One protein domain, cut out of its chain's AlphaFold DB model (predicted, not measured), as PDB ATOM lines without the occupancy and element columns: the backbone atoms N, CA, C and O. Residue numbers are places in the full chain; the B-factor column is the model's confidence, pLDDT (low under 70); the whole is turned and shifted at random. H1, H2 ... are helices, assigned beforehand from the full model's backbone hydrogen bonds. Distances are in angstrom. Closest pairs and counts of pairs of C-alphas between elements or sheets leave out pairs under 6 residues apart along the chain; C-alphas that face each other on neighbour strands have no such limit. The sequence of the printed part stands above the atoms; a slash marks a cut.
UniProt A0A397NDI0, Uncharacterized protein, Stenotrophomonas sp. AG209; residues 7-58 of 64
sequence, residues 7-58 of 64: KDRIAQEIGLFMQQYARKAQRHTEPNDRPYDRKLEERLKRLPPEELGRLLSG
ATOM      1  N   LYS A   7      -3.547  42.151  39.949       73.88
ATOM      2  CA  LYS A   7      -4.404  41.092  40.499       73.88
ATOM      3  C   LYS A   7      -5.096  41.489  41.807       73.88
ATOM      4  O   LYS A   7      -6.278  41.213  41.971       73.88
ATOM      5  N   ASP A   8      -4.415  42.206  42.697       76.19
ATOM      6  CA  ASP A   8      -4.990  42.672  43.970       76.19
ATOM      7  C   ASP A   8      -6.030  43.788  43.790       76.19
ATOM      8  O   ASP A   8      -6.869  44.014  44.669       76.19
ATOM      9  N   ARG A   9      -5.962  44.527  42.675       79.88
ATOM     10  CA  ARG A   9      -6.982  45.522  42.306       79.88
ATOM     11  C   ARG A   9      -8.233  44.838  41.769       79.88
ATOM     12  O   ARG A   9      -9.314  45.081  42.291       79.88
ATOM     13  N   ILE A  10      -8.056  43.900  40.842       82.19
ATOM     14  CA  ILE A  10      -9.153  43.109  40.269       82.19
ATOM     15  C   ILE A  10      -9.879  42.308  41.362       82.19
ATOM     16  O   ILE A  10     -11.104  42.316  41.428       82.19
ATOM     17  N   ALA A  11      -9.144  41.688  42.291       80.25
ATOM     18  CA  ALA A  11      -9.743  40.966  43.415       80.25
ATOM     19  C   ALA A  11     -10.596  41.873  44.327       80.25
ATOM     20  O   ALA A  11     -11.645  41.453  44.817       80.25
ATOM     21  N   GLN A  12     -10.175  43.126  44.537       83.56
ATOM     22  CA  GLN A  12     -10.960  44.106  45.296       83.56
ATOM     23  C   GLN A  12     -12.231  44.528  44.552       83.56
ATOM     24  O   GLN A  12     -13.290  44.624  45.171       83.56
ATOM     25  N   GLU A  13     -12.143  44.746  43.240       83.56
ATOM     26  CA  GLU A  13     -13.290  45.123  42.408       83.56
ATOM     27  C   GLU A  13     -14.347  44.009  42.363       83.56
ATOM     28  O   GLU A  13     -15.536  44.276  42.545       83.56
ATOM     29  N   ILE A  14     -13.916  42.750  42.243       82.75
ATOM     30  CA  ILE A  14     -14.804  41.579  42.274       82.75
ATOM     31  C   ILE A  14     -15.486  41.432  43.642       82.75
ATOM     32  O   ILE A  14     -16.689  41.169  43.713       82.75
ATOM     33  N   GLY A  15     -14.753  41.638  44.741       82.00
ATOM     34  CA  GLY A  15     -15.329  41.594  46.088       82.00
ATOM     35  C   GLY A  15     -16.426  42.646  46.294       82.00
ATOM     36  O   GLY A  15     -17.497  42.341  46.822       82.00
ATOM     37  N   LEU A  16     -16.190  43.866  45.809       82.19
ATOM     38  CA  LEU A  16     -17.166  44.958  45.816       82.19
ATOM     39  C   LEU A  16     -18.396  44.647  44.958       82.19
ATOM     40  O   LEU A  16     -19.520  44.978  45.339       82.19
ATOM     41  N   PHE A  17     -18.207  44.006  43.807       78.31
ATOM     42  CA  PHE A  17     -19.303  43.596  42.935       78.31
ATOM     43  C   PHE A  17     -20.201  42.541  43.596       78.31
ATOM     44  O   PHE A  17     -21.420  42.700  43.620       78.31
ATOM     45  N   MET A  18     -19.617  41.513  44.215       78.00
ATOM     46  CA  MET A  18     -20.374  40.457  44.903       78.00
ATOM     47  C   MET A  18     -21.200  40.996  46.079       78.00
ATOM     48  O   MET A  18     -22.338  40.573  46.285       78.00
ATOM     49  N   GLN A  19     -20.670  41.974  46.820       73.50
ATOM     50  CA  GLN A  19     -21.412  42.641  47.896       73.50
ATOM     51  C   GLN A  19     -22.615  43.445  47.386       73.50
ATOM     52  O   GLN A  19     -23.625  43.530  48.084       73.50
ATOM     53  N   GLN A  20     -22.521  44.024  46.188       64.19
ATOM     54  CA  GLN A  20     -23.629  44.739  45.547       64.19
ATOM     55  C   GLN A  20     -24.665  43.766  44.976       64.19
ATOM     56  O   GLN A  20     -25.859  43.961  45.181       64.19
ATOM     57  N   TYR A  21     -24.217  42.683  44.336       70.12
ATOM     58  CA  TYR A  21     -25.088  41.647  43.775       70.12
ATOM     59  C   TYR A  21     -25.912  40.914  44.847       70.12
ATOM     60  O   TYR A  21     -27.072  40.579  44.625       70.12
ATOM     61  N   ALA A  22     -25.344  40.706  46.038       66.50
ATOM     62  CA  ALA A  22     -26.043  40.065  47.152       66.50
ATOM     63  C   ALA A  22     -27.138  40.941  47.802       66.50
ATOM     64  O   ALA A  22     -27.907  40.441  48.627       66.50
ATOM     65  N   ARG A  23     -27.240  42.239  47.468       57.12
ATOM     66  CA  ARG A  23     -28.290  43.111  48.012       57.12
ATOM     67  C   ARG A  23     -29.570  43.004  47.186       57.12
ATOM     68  O   ARG A  23     -29.590  43.245  45.985       57.12
ATOM     69  N   LYS A  24     -30.680  42.693  47.861       56.12
ATOM     70  CA  LYS A  24     -32.031  42.786  47.289       56.12
ATOM     71  C   LYS A  24     -32.316  44.250  46.940       56.12
ATOM     72  O   LYS A  24     -32.326  45.085  47.840       56.12
ATOM     73  N   ALA A  25     -32.571  44.539  45.664       56.50
ATOM     74  CA  ALA A  25     -32.910  45.879  45.192       56.50
ATOM     75  C   ALA A  25     -34.091  46.468  45.992       56.50
ATOM     76  O   ALA A  25     -35.203  45.935  45.964       56.50
ATOM     77  N   GLN A  26     -33.842  47.559  46.722       54.12
ATOM     78  CA  GLN A  26     -34.871  48.379  47.360       54.12
ATOM     79  C   GLN A  26     -35.227  49.519  46.401       54.12
ATOM     80  O   GLN A  26     -34.347  50.252  45.963       54.12
ATOM     81  N   ARG A  27     -36.514  49.665  46.048       47.34
ATOM     82  CA  ARG A  27     -36.990  50.743  45.161       47.34
ATOM     83  C   ARG A  27     -36.641  52.113  45.758       47.34
ATOM     84  O   ARG A  27     -37.188  52.456  46.800       47.34
ATOM     85  N   HIS A  28     -35.835  52.893  45.034       52.00
ATOM     86  CA  HIS A  28     -35.675  54.345  45.194       52.00
ATOM     87  C   HIS A  28     -35.178  54.835  46.561       52.00
ATOM     88  O   HIS A  28     -35.641  55.859  47.065       52.00
ATOM     89  N   THR A  29     -34.186  54.152  47.132       55.12
ATOM     90  CA  THR A  29     -33.458  54.670  48.307       55.12
ATOM     91  C   THR A  29     -31.956  54.817  48.051       55.12
ATOM     92  O   THR A  29     -31.306  55.621  48.716       55.12
ATOM     93  N   GLU A  30     -31.380  54.104  47.075       52.25
ATOM     94  CA  GLU A  30     -29.933  54.114  46.844       52.25
ATOM     95  C   GLU A  30     -29.553  54.946  45.597       52.25
ATOM     96  O   GLU A  30     -30.082  54.706  44.513       52.25
ATOM     97  N   PRO A  31     -28.582  55.879  45.692       54.25
ATOM     98  CA  PRO A  31     -28.080  56.666  44.552       54.25
ATOM     99  C   PRO A  31     -27.392  55.828  43.451       54.25
ATOM    100  O   PRO A  31     -26.955  56.379  42.444       54.25
ATOM    101  N   ASN A  32     -27.320  54.504  43.633       52.44
ATOM    102  CA  ASN A  32     -26.857  53.503  42.670       52.44
ATOM    103  C   ASN A  32     -27.999  52.828  41.889       52.44
ATOM    104  O   ASN A  32     -27.756  51.799  41.254       52.44
ATOM    105  N   ASP A  33     -29.211  53.393  41.890       56.22
ATOM    106  CA  ASP A  33     -30.249  53.048  40.912       56.22
ATOM    107  C   ASP A  33     -29.719  53.388  39.504       56.22
ATOM    108  O   ASP A  33     -29.956  54.461  38.950       56.22
ATOM    109  N   ARG A  34     -28.925  52.474  38.928       61.50
ATOM    110  CA  ARG A  34     -28.456  52.568  37.548       61.50
ATOM    111  C   ARG A  34     -29.706  52.579  36.673       61.50
ATOM    112  O   ARG A  34     -30.460  51.602  36.710       61.50
ATOM    113  N   PRO A  35     -29.958  53.647  35.900       61.75
ATOM    114  CA  PRO A  35     -31.094  53.655  35.004       61.75
ATOM    115  C   PRO A  35     -30.911  52.499  34.026       61.75
ATOM    116  O   PRO A  35     -29.878  52.377  33.370       61.75
ATOM    117  N   TYR A  36     -31.905  51.619  33.978       61.53
ATOM    118  CA  TYR A  36     -31.946  50.532  33.018       61.53
ATOM    119  C   TYR A  36     -31.915  51.120  31.603       61.53
ATOM    120  O   TYR A  36     -32.902  51.709  31.147       61.53
ATOM    121  N   ASP A  37     -30.772  51.010  30.924       72.69
ATOM    122  CA  ASP A  37     -30.602  51.572  29.591       72.69
ATOM    123  C   ASP A  37     -31.226  50.642  28.547       72.69
ATOM    124  O   ASP A  37     -30.613  49.698  28.045       72.69
ATOM    125  N   ARG A  38     -32.478  50.945  28.200       77.62
ATOM    126  CA  ARG A  38     -33.235  50.234  27.164       77.62
ATOM    127  C   ARG A  38     -32.542  50.270  25.800       77.62
ATOM    128  O   ARG A  38     -32.725  49.353  25.006       77.62
ATOM    129  N   LYS A  39     -31.722  51.288  25.514       74.00
ATOM    130  CA  LYS A  39     -30.968  51.346  24.251       74.00
ATOM    131  C   LYS A  39     -29.852  50.311  24.233       74.00
ATOM    132  O   LYS A  39     -29.577  49.731  23.184       74.00
ATOM    133  N   LEU A  40     -29.217  50.072  25.379       74.06
ATOM    134  CA  LEU A  40     -28.215  49.019  25.513       74.06
ATOM    135  C   LEU A  40     -28.862  47.638  25.368       74.06
ATOM    136  O   LEU A  40     -28.336  46.794  24.648       74.06
ATOM    137  N   GLU A  41     -30.037  47.435  25.967       80.75
ATOM    138  CA  GLU A  41     -30.825  46.209  25.804       80.75
ATOM    139  C   GLU A  41     -31.170  45.934  24.330       80.75
ATOM    140  O   GLU A  41     -30.969  44.822  23.841       80.75
ATOM    141  N   GLU A  42     -31.644  46.940  23.591       82.81
ATOM    142  CA  GLU A  42     -31.953  46.792  22.164       82.81
ATOM    143  C   GLU A  42     -30.720  46.448  21.322       82.81
ATOM    144  O   GLU A  42     -30.830  45.681  20.365       82.81
ATOM    145  N   ARG A  43     -29.544  46.979  21.672       80.25
ATOM    146  CA  ARG A  43     -28.282  46.631  21.002       80.25
ATOM    147  C   ARG A  43     -27.865  45.196  21.312       80.25
ATOM    148  O   ARG A  43     -27.526  44.468  20.386       80.25
ATOM    149  N   LEU A  44     -27.967  44.773  22.572       78.19
ATOM    150  CA  LEU A  44     -27.672  43.400  22.999       78.19
ATOM    151  C   LEU A  44     -28.607  42.378  22.343       78.19
ATOM    152  O   LEU A  44     -28.163  41.312  21.941       78.19
ATOM    153  N   LYS A  45     -29.885  42.723  22.152       82.12
ATOM    154  CA  LYS A  45     -30.862  41.875  21.446       82.12
ATOM    155  C   LYS A  45     -30.598  41.725  19.946       82.12
ATOM    156  O   LYS A  45     -31.128  40.802  19.338       82.12
ATOM    157  N   ARG A  46     -29.846  42.648  19.340       87.25
ATOM    158  CA  ARG A  46     -29.486  42.611  17.913       87.25
ATOM    159  C   ARG A  46     -28.153  41.913  17.651       87.25
ATOM    160  O   ARG A  46     -27.852  41.653  16.491       87.25
ATOM    161  N   LEU A  47     -27.371  41.643  18.694       82.00
ATOM    162  CA  LEU A  47     -26.116  40.912  18.579       82.00
ATOM    163  C   LEU A  47     -26.389  39.413  18.379       82.00
ATOM    164  O   LEU A  47     -27.323  38.874  18.986       82.00
ATOM    165  N   PRO A  48     -25.591  38.729  17.546       83.69
ATOM    166  CA  PRO A  48     -25.650  37.285  17.440       83.69
ATOM    167  C   PRO A  48     -25.245  36.636  18.775       83.69
ATOM    168  O   PRO A  48     -24.448  37.193  19.538       83.69
ATOM    169  N   PRO A  49     -25.807  35.459  19.085       80.06
ATOM    170  CA  PRO A  49     -25.632  34.814  20.380       80.06
ATOM    171  C   PRO A  49     -24.174  34.442  20.674       80.06
ATOM    172  O   PRO A  49     -23.787  34.472  21.841       80.06
ATOM    173  N   GLU A  50     -23.352  34.144  19.659       79.75
ATOM    174  CA  GLU A  50     -21.923  33.881  19.877       79.75
ATOM    175  C   GLU A  50     -21.170  35.145  20.324       79.75
ATOM    176  O   GLU A  50     -20.376  35.095  21.260       79.75
ATOM    177  N   GLU A  51     -21.455  36.289  19.700       77.06
ATOM    178  CA  GLU A  51     -20.807  37.574  19.998       77.06
ATOM    179  C   GLU A  51     -21.260  38.126  21.356       77.06
ATOM    180  O   GLU A  51     -20.446  38.592  22.154       77.06
ATOM    181  N   LEU A  52     -22.549  37.976  21.681       80.88
ATOM    182  CA  LEU A  52     -23.067  38.266  23.017       80.88
ATOM    183  C   LEU A  52     -22.422  37.359  24.080       80.88
ATOM    184  O   LEU A  52     -22.105  37.824  25.174       80.88
ATOM    185  N   GLY A  53     -22.208  36.080  23.758       76.69
ATOM    186  CA  GLY A  53     -21.532  35.119  24.628       76.69
ATOM    187  C   GLY A  53     -20.089  35.514  24.945       76.69
ATOM    188  O   GLY A  53     -19.695  35.443  26.111       76.69
ATOM    189  N   ARG A  54     -19.334  36.005  23.953       79.56
ATOM    190  CA  ARG A  54     -17.969  36.530  24.146       79.56
ATOM    191  C   ARG A  54     -17.958  37.777  25.030       79.56
ATOM    192  O   ARG A  54     -17.249  37.816  26.033       79.56
ATOM    193  N   LEU A  55     -18.833  38.745  24.729       78.12
ATOM    194  CA  LEU A  55     -18.971  39.988  25.500       78.12
ATOM    195  C   LEU A  55     -19.351  39.746  26.970       78.12
ATOM    196  O   LEU A  55     -18.909  40.484  27.847       78.12
ATOM    197  N   LEU A  56     -20.174  38.728  27.253       75.94
ATOM    198  CA  LEU A  56     -20.582  38.367  28.617       75.94
ATOM    199  C   LEU A  56     -19.538  37.525  29.361       75.94
ATOM    200  O   LEU A  56     -19.436  37.638  30.582       75.94
ATOM    201  N   SER A  57     -18.783  36.686  28.648       74.19
ATOM    202  CA  SER A  57     -17.728  35.843  29.230       74.19
ATOM    203  C   SER A  57     -16.454  36.629  29.545       74.19
ATOM    204  O   SER A  57     -15.601  36.131  30.276       74.19
ATOM    205  N   GLY A  58     -16.343  37.864  29.039       61.06
ATOM    206  CA  GLY A  58     -15.158  38.694  29.225       61.06
ATOM    207  C   GLY A  58     -13.939  38.149  28.483       61.06
ATOM    208  O   GLY A  58     -12.817  38.456  28.872       61.06
TER     209      GLY A  58
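Overview. This is residues 7 to 58 of the 64 residues of an uncharacterized protein of Stenotrophomonas sp. AG209 (UniProt A0A397NDI0). Picture an open, flat hook with an empty middle: the longest helix, H1, is one free arm, a long unnamed stretch, residues 22 to 37, makes the loop and back, and two short helices, H2 and H3, form an open V at the other end. H3 folds back from the tight link toward the side of H1, without reaching it. The printed part has 52 residues with three named helices, in the order H1, H2, H3, and no named strand; the class is all helix. It is only just loose, close to extended, with a radius of gyration of the C-alphas of 14.7 A and spans of 34 by 33 by 15 A.

Along the chain. Find C-alpha 7 at (-4.404, 41.092, 40.499); from there H1, residues 7 to 21, runs 20.9 A to C-alpha 21. Look next at C-alpha 38, at (-33.235, 50.234, 27.164), where H2, residues 38 to 46, begins; it is 12.6 A long. H3, residues 49 to 57, is 11.9 A long and ends at C-alpha 57, at (-17.728, 35.843, 29.230).

Arrangement. Start from H1, which touches no helix: it is apart from H2 and apart from H3. Then look at H2 and H3, which are close but not clearly touching; their closest C-alphas, those of Leu 44 and Leu 52, are 6.9 A apart. They run opposite ways at a steep tilt of 54 degrees. In H1, H2 and H3 every O i to N i+4 pair is within hydrogen-bond range.

Size, cuts and confidence. The two C-alphas farthest apart, those of Thr 29 and Glu 50, are 37.1 A apart. Residues 7 to 19, 26 to 31 and 34 to 43 stand free. The link from H1 to H2 is long, with 16 residues, and that from H2 to H3 is tight, with 2. The printed part has no cut. Its mean pLDDT is 71.8, and residues 20, 22 to 36 and 58 of the model are under 70.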